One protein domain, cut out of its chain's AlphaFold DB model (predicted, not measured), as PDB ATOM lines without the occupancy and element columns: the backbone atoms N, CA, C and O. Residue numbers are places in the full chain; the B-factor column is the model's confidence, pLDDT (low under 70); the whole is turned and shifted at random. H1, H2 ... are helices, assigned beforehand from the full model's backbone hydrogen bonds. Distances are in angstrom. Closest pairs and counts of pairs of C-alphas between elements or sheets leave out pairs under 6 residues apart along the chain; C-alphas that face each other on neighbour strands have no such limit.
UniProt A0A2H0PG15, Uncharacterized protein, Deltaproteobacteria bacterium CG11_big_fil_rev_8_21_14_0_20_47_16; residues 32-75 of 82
ATOM      1  N   LYS A  32     160.348 222.361 147.851       85.56
ATOM      2  CA  LYS A  32     160.703 223.373 148.862       85.56
ATOM      3  C   LYS A  32     160.604 222.876 150.319       85.56
ATOM      4  O   LYS A  32     161.534 223.167 151.078       85.56
ATOM      5  N   PRO A  33     159.537 222.171 150.752       87.81
ATOM      6  CA  PRO A  33     159.487 221.591 152.095       87.81
ATOM      7  C   PRO A  33     160.575 220.532 152.315       87.81
ATOM      8  O   PRO A  33     161.244 220.572 153.345       87.81
ATOM      9  N   ASP A  34     160.820 219.655 151.340       88.81
ATOM     10  CA  ASP A  34     161.841 218.606 151.447       88.81
ATOM     11  C   ASP A  34     163.255 219.191 151.522       88.81
ATOM     12  O   ASP A  34     164.072 218.763 152.331       88.81
ATOM     13  N   ILE A  35     163.533 220.253 150.763       87.38
ATOM     14  CA  ILE A  35     164.809 220.972 150.829       87.38
ATOM     15  C   ILE A  35     165.030 221.559 152.219       87.38
ATOM     16  O   ILE A  35     166.133 221.482 152.740       87.38
ATOM     17  N   GLN A  36     164.005 222.141 152.841       88.00
ATOM     18  CA  GLN A  36     164.133 222.684 154.198       88.00
ATOM     19  C   GLN A  36     164.232 221.594 155.270       88.00
ATOM     20  O   GLN A  36     164.772 221.846 156.347       88.00
ATOM     21  N   LYS A  37     163.715 220.397 154.996       89.62
ATOM     22  CA  LYS A  37     163.750 219.273 155.930       89.62
ATOM     23  C   LYS A  37     165.076 218.513 155.869       89.62
ATOM     24  O   LYS A  37     165.677 218.277 156.911       89.62
ATOM     25  N   PHE A  38     165.528 218.177 154.663       89.94
ATOM     26  CA  PHE A  38     166.683 217.309 154.420       89.94
ATOM     27  C   PHE A  38     167.925 218.086 153.961       89.94
ATOM     28  O   PHE A  38     169.035 217.794 154.383       89.94
ATOM     29  N   CYS A  39     167.748 219.130 153.147       90.69
ATOM     30  CA  CYS A  39     168.843 219.829 152.463       90.69
ATOM     31  C   CYS A  39     169.065 221.270 152.957       90.69
ATOM     32  O   CYS A  39     169.591 222.100 152.212       90.69
ATOM     33  N   LYS A  40     168.660 221.606 154.190       88.94
ATOM     34  CA  LYS A  40     168.719 222.987 154.712       88.94
ATOM     35  C   LYS A  40     170.149 223.512 154.857       88.94
ATOM     36  O   LYS A  40     170.390 224.696 154.639       88.94
ATOM     37  N   ASP A  41     171.079 222.618 155.179       88.81
ATOM     38  CA  ASP A  41     172.508 222.905 155.338       88.81
ATOM     39  C   ASP A  41     173.252 222.882 153.991       88.81
ATOM     40  O   ASP A  41     174.416 223.276 153.886       88.81
ATOM     41  N   VAL A  42     172.578 222.455 152.919       88.88
ATOM     42  CA  VAL A  42     173.159 222.404 151.582       88.88
ATOM     43  C   VAL A  42     173.102 223.791 150.965       88.88
ATOM     44  O   VAL A  42     172.046 224.385 150.747       88.88
ATOM     45  N   LYS A  43     174.277 224.322 150.634       84.19
ATOM     46  CA  LYS A  43     174.382 225.630 149.996       84.19
ATOM     47  C   LYS A  43     173.668 225.600 148.640       84.19
ATOM     48  O   LYS A  43     173.975 224.766 147.785       84.19
ATOM     49  N   ARG A  44     172.731 226.533 148.445       79.25
ATOM     50  CA  ARG A  44     171.992 226.717 147.186       79.25
ATOM     51  C   ARG A  44     172.962 227.034 146.038       79.25
ATOM     52  O   ARG A  44     173.992 227.678 146.248       79.25
ATOM     53  N   GLY A  45     172.627 226.565 144.839       80.12
ATOM     54  CA  GLY A  45     173.450 226.700 143.633       80.12
ATOM     55  C   GLY A  45     174.193 225.420 143.246       80.12
ATOM     56  O   GLY A  45     174.263 224.465 144.021       80.12
ATOM     57  N   ASP A  46     174.721 225.412 142.020       80.19
ATOM     58  CA  ASP A  46     175.553 224.333 141.464       80.19
ATOM     59  C   ASP A  46     174.872 222.948 141.398       80.19
ATOM     60  O   ASP A  46     175.514 221.910 141.365       80.19
ATOM     61  N   GLY A  47     173.536 222.901 141.458       83.12
ATOM     62  CA  GLY A  47     172.799 221.632 141.487       83.12
ATOM     63  C   GLY A  47     172.969 220.814 142.777       83.12
ATOM     64  O   GLY A  47     172.427 219.715 142.865       83.12
ATOM     65  N   ARG A  48     173.635 221.338 143.816       88.00
ATOM     66  CA  ARG A  48     173.857 220.609 145.084       88.00
ATOM     67  C   ARG A  48     172.561 220.200 145.778       88.00
ATOM     68  O   ARG A  48     172.471 219.108 146.326       88.00
ATOM     69  N   ILE A  49     171.541 221.055 145.706       86.00
ATOM     70  CA  ILE A  49     170.208 220.758 146.243       86.00
ATOM     71  C   ILE A  49     169.575 219.572 145.511       86.00
ATOM     72  O   ILE A  49     169.017 218.697 146.157       86.00
ATOM     73  N   ILE A  50     169.701 219.506 144.181       83.81
ATOM     74  CA  ILE A  50     169.206 218.370 143.392       83.81
ATOM     75  C   ILE A  50     169.938 217.094 143.810       83.81
ATOM     76  O   ILE A  50     169.300 216.061 143.966       83.81
ATOM     77  N   ASN A  51     171.254 217.158 144.027       87.56
ATOM     78  CA  ASN A  51     172.018 215.992 144.460       87.56
ATOM     79  C   ASN A  51     171.580 215.493 145.845       87.56
ATOM     80  O   ASN A  51     171.360 214.302 146.018       87.56
ATOM     81  N   CYS A  52     171.374 216.410 146.792       90.62
ATOM     82  CA  CYS A  52     170.837 216.079 148.111       90.62
ATOM     83  C   CYS A  52     169.425 215.480 148.025       90.62
ATOM     84  O   CYS A  52     169.148 214.454 148.633       90.62
ATOM     85  N   LEU A  53     168.541 216.059 147.207       87.50
ATOM     86  CA  LEU A  53     167.209 215.497 146.989       87.50
ATOM     87  C   LEU A  53     167.268 214.112 146.329       87.50
ATOM     88  O   LEU A  53     166.450 213.269 146.661       87.50
ATOM     89  N   LYS A  54     168.215 213.846 145.419       85.75
ATOM     90  CA  LYS A  54     168.392 212.510 144.817       85.75
ATOM     91  C   LYS A  54     168.840 211.475 145.845       85.75
ATOM     92  O   LYS A  54     168.352 210.352 145.786       85.75
ATOM     93  N   ASP A  55     169.721 211.856 146.765       89.94
ATOM     94  CA  ASP A  55     170.159 210.998 147.873       89.94
ATOM     95  C   ASP A  55     168.979 210.654 148.797       89.94
ATOM     96  O   ASP A  55     168.698 209.488 149.064       89.94
ATOM     97  N   HIS A  56     168.171 211.663 149.130       89.81
ATOM     98  CA  HIS A  56     166.939 211.510 149.908       89.81
ATOM     99  C   HIS A  56     165.706 211.172 149.061       89.81
ATOM    100  O   HIS A  56     164.582 211.294 149.548       89.81
ATOM    101  N   GLY A  57     165.876 210.724 147.811       83.75
ATOM    102  CA  GLY A  57     164.801 210.565 146.820       83.75
ATOM    103  C   GLY A  57     163.635 209.694 147.299       83.75
ATOM    104  O   GLY A  57     162.479 209.913 146.933       83.75
ATOM    105  N   SER A  58     163.931 208.727 148.164       85.44
ATOM    106  CA  SER A  58     162.954 207.830 148.782       85.44
ATOM    107  C   SER A  58     162.142 208.493 149.898       85.44
ATOM    108  O   SER A  58     160.976 208.146 150.069       85.44
ATOM    109  N   GLU A  59     162.721 209.469 150.596       87.31
ATOM    110  CA  GLU A  59     162.144 210.176 151.749       87.31
ATOM    111  C   GLU A  59     161.444 211.490 151.370       87.31
ATOM    112  O   GLU A  59     160.810 212.124 152.216       87.31
ATOM    113  N   LEU A  60     161.554 211.906 150.103       88.44
ATOM    114  CA  LEU A  60     160.878 213.094 149.589       88.44
ATOM    115  C   LEU A  60     159.358 212.930 149.600       88.44
ATOM    116  O   LEU A  60     158.824 211.837 149.406       88.44
ATOM    117  N   SER A  61     158.666 214.055 149.716       87.81
ATOM    118  CA  SER A  61     157.219 214.146 149.548       87.81
ATOM    119  C   SER A  61     156.794 213.760 148.126       87.81
ATOM    120  O   SER A  61     157.497 214.067 147.156       87.81
ATOM    121  N   ASP A  62     155.609 213.160 147.973       88.31
ATOM    122  CA  ASP A  62     155.078 212.730 146.668       88.31
ATOM    123  C   ASP A  62     155.054 213.864 145.638       88.31
ATOM    124  O   ASP A  62     155.410 213.665 144.480       88.31
ATOM    125  N   GLY A  63     154.734 215.088 146.072       85.44
ATOM    126  CA  GLY A  63     154.762 216.265 145.205       85.44
ATOM    127  C   GLY A  63     156.155 216.568 144.639       85.44
ATOM    128  O   GLY A  63     156.278 216.955 143.477       85.44
ATOM    129  N   CYS A  64     157.215 216.379 145.427       87.12
ATOM    130  CA  CYS A  64     158.581 216.585 144.957       87.12
ATOM    131  C   CYS A  64     159.025 215.462 144.015       87.12
ATOM    132  O   CYS A  64     159.602 215.748 142.966       87.12
ATOM    133  N   LYS A  65     158.691 214.203 144.331       86.62
ATOM    134  CA  LYS A  65     158.959 213.062 143.440       86.62
ATOM    135  C   LYS A  65     158.261 213.229 142.095       86.62
ATOM    136  O   LYS A  65     158.909 213.088 141.063       86.62
ATOM    137  N   ALA A  66     156.984 213.609 142.116       85.62
ATOM    138  CA  ALA A  66     156.198 213.883 140.922       85.62
ATOM    139  C   ALA A  66     156.825 214.999 140.083       85.62
ATOM    140  O   ALA A  66     156.964 214.825 138.884       85.62
ATOM    141  N   LYS A  67     157.292 216.103 140.687       81.81
ATOM    142  CA  LYS A  67     157.977 217.164 139.927       81.81
ATOM    143  C   LYS A  67     159.366 216.795 139.423       81.81
ATOM    144  O   LYS A  67     159.777 217.314 138.393       81.81
ATOM    145  N   ILE A  68     160.117 215.963 140.140       80.88
ATOM    146  CA  ILE A  68     161.422 215.482 139.663       80.88
ATOM    147  C   ILE A  68     161.229 214.530 138.480       80.88
ATOM    148  O   ILE A  68     161.971 214.646 137.506       80.88
ATOM    149  N   ALA A  69     160.236 213.638 138.560       81.12
ATOM    150  CA  ALA A  69     159.814 212.796 137.447       81.12
ATOM    151  C   ALA A  69     159.357 213.676 136.277       81.12
ATOM    152  O   ALA A  69     160.027 213.671 135.249       81.12
ATOM    153  N   GLU A  70     158.381 214.565 136.508       76.38
ATOM    154  CA  GLU A  70     157.825 215.491 135.515       76.38
ATOM    155  C   GLU A  70     158.925 216.319 134.842       76.38
ATOM    156  O   GLU A  70     158.937 216.438 133.631       76.38
ATOM    157  N   LYS A  71     159.928 216.830 135.569       66.88
ATOM    158  CA  LYS A  71     161.053 217.565 134.956       66.88
ATOM    159  C   LYS A  71     162.080 216.688 134.242       66.88
ATOM    160  O   LYS A  71     162.858 217.213 133.441       66.88
ATOM    161  N   ALA A  72     162.136 215.391 134.528       65.25
ATOM    162  CA  ALA A  72     162.930 214.448 133.743       65.25
ATOM    163  C   ALA A  72     162.270 214.170 132.382       65.25
ATOM    164  O   ALA A  72     162.984 213.988 131.395       65.25
ATOM    165  N   GLU A  73     160.939 214.222 132.322       55.91
ATOM    166  CA  GLU A  73     160.127 214.021 131.114       55.91
ATOM    167  C   GLU A  73     159.783 215.337 130.361       55.91
ATOM    168  O   GLU A  73     159.742 215.348 129.134       55.91
ATOM    169  N   GLU A  74     159.709 216.485 131.044       55.00
ATOM    170  CA  GLU A  74     159.401 217.840 130.528       55.00
ATOM    171  C   GLU A  74     160.652 218.621 130.070       55.00
ATOM    172  O   GLU A  74     160.605 219.813 129.770       55.00
ATOM    173  N   LYS A  75     161.813 217.974 129.913       46.78
ATOM    174  CA  LYS A  75     162.949 218.615 129.213       46.78
ATOM    175  C   LYS A  75     162.647 218.967 127.747       46.78
ATOM    176  O   LYS A  75     163.515 219.527 127.080       46.78
TER     177      LYS A  75
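AT A GLANCE: This is residues 32 to 75 of the 82 residues of an uncharacterized protein of Deltaproteobacteria bacterium CG11_big_fil_rev_8_21_14_0_20_47_16 (UniProt A0A2H0PG15). Two short helices, H1 and H2, pack steeply on each other as a small head, and a longer helix, H3, lies beyond them like an arm, near both but clearly touching neither. The far part of that arm, residues 69 to 75, sticks out. The printed part has 44 residues with three named helices, in the order H1, H2, H3, and no named strand; the class is all helix. The whole is compact, with a radius of gyration of the C-alphas of 10.1 A, and the C-alphas span 28 by 21 by 16 A.

IN THESE COORDINATES: H1 takes residues 32 to 38, and its first C-alpha, that of Lys 32, is at (160.703, 223.373, 148.862). It is 10.2 A from first to last C-alpha. H2 takes residues 48 to 55, 10.7 A long, from C-alpha 48 at (173.857, 220.609, 145.084). H3 takes residues 62 to 73, 16.4 A long, and ends with C-alpha 73 at (160.127, 214.021, 131.114).

HOW THE PARTS SIT: H1 and H2 touch, and their closest C-alphas, those of Ile 35 and Ile 49, are 7.1 A apart. They run the same way at a steep tilt of 68 degrees, only just short of about perpendicular. H1 and H3 are close but not clearly touching; their closest C-alphas, those of Asp 34 and Cys 64, are 7.5 A apart. The lines of H1 and H3 stand about perpendicular, only just, at 71 degrees. H2 and H3 are near each other, with 6 pairs of C-alphas within 10 A but no pair within 8 A. In H1, H2 and H3 every O i to N i+4 pair is within hydrogen-bond range.

THE WHOLE: The two C-alphas farthest apart, those of Asp 41 and Glu 73, are 28.6 A apart. The printed part has no cut. The links from H1 to H2, 9 residues, and from H2 to H3, 6 residues, are short. Residues 69 to 75 stand free, of which 69 to 73 belong to H3. The mean pLDDT of the printed part is 82.9, and residues 71 to 75 are under 70.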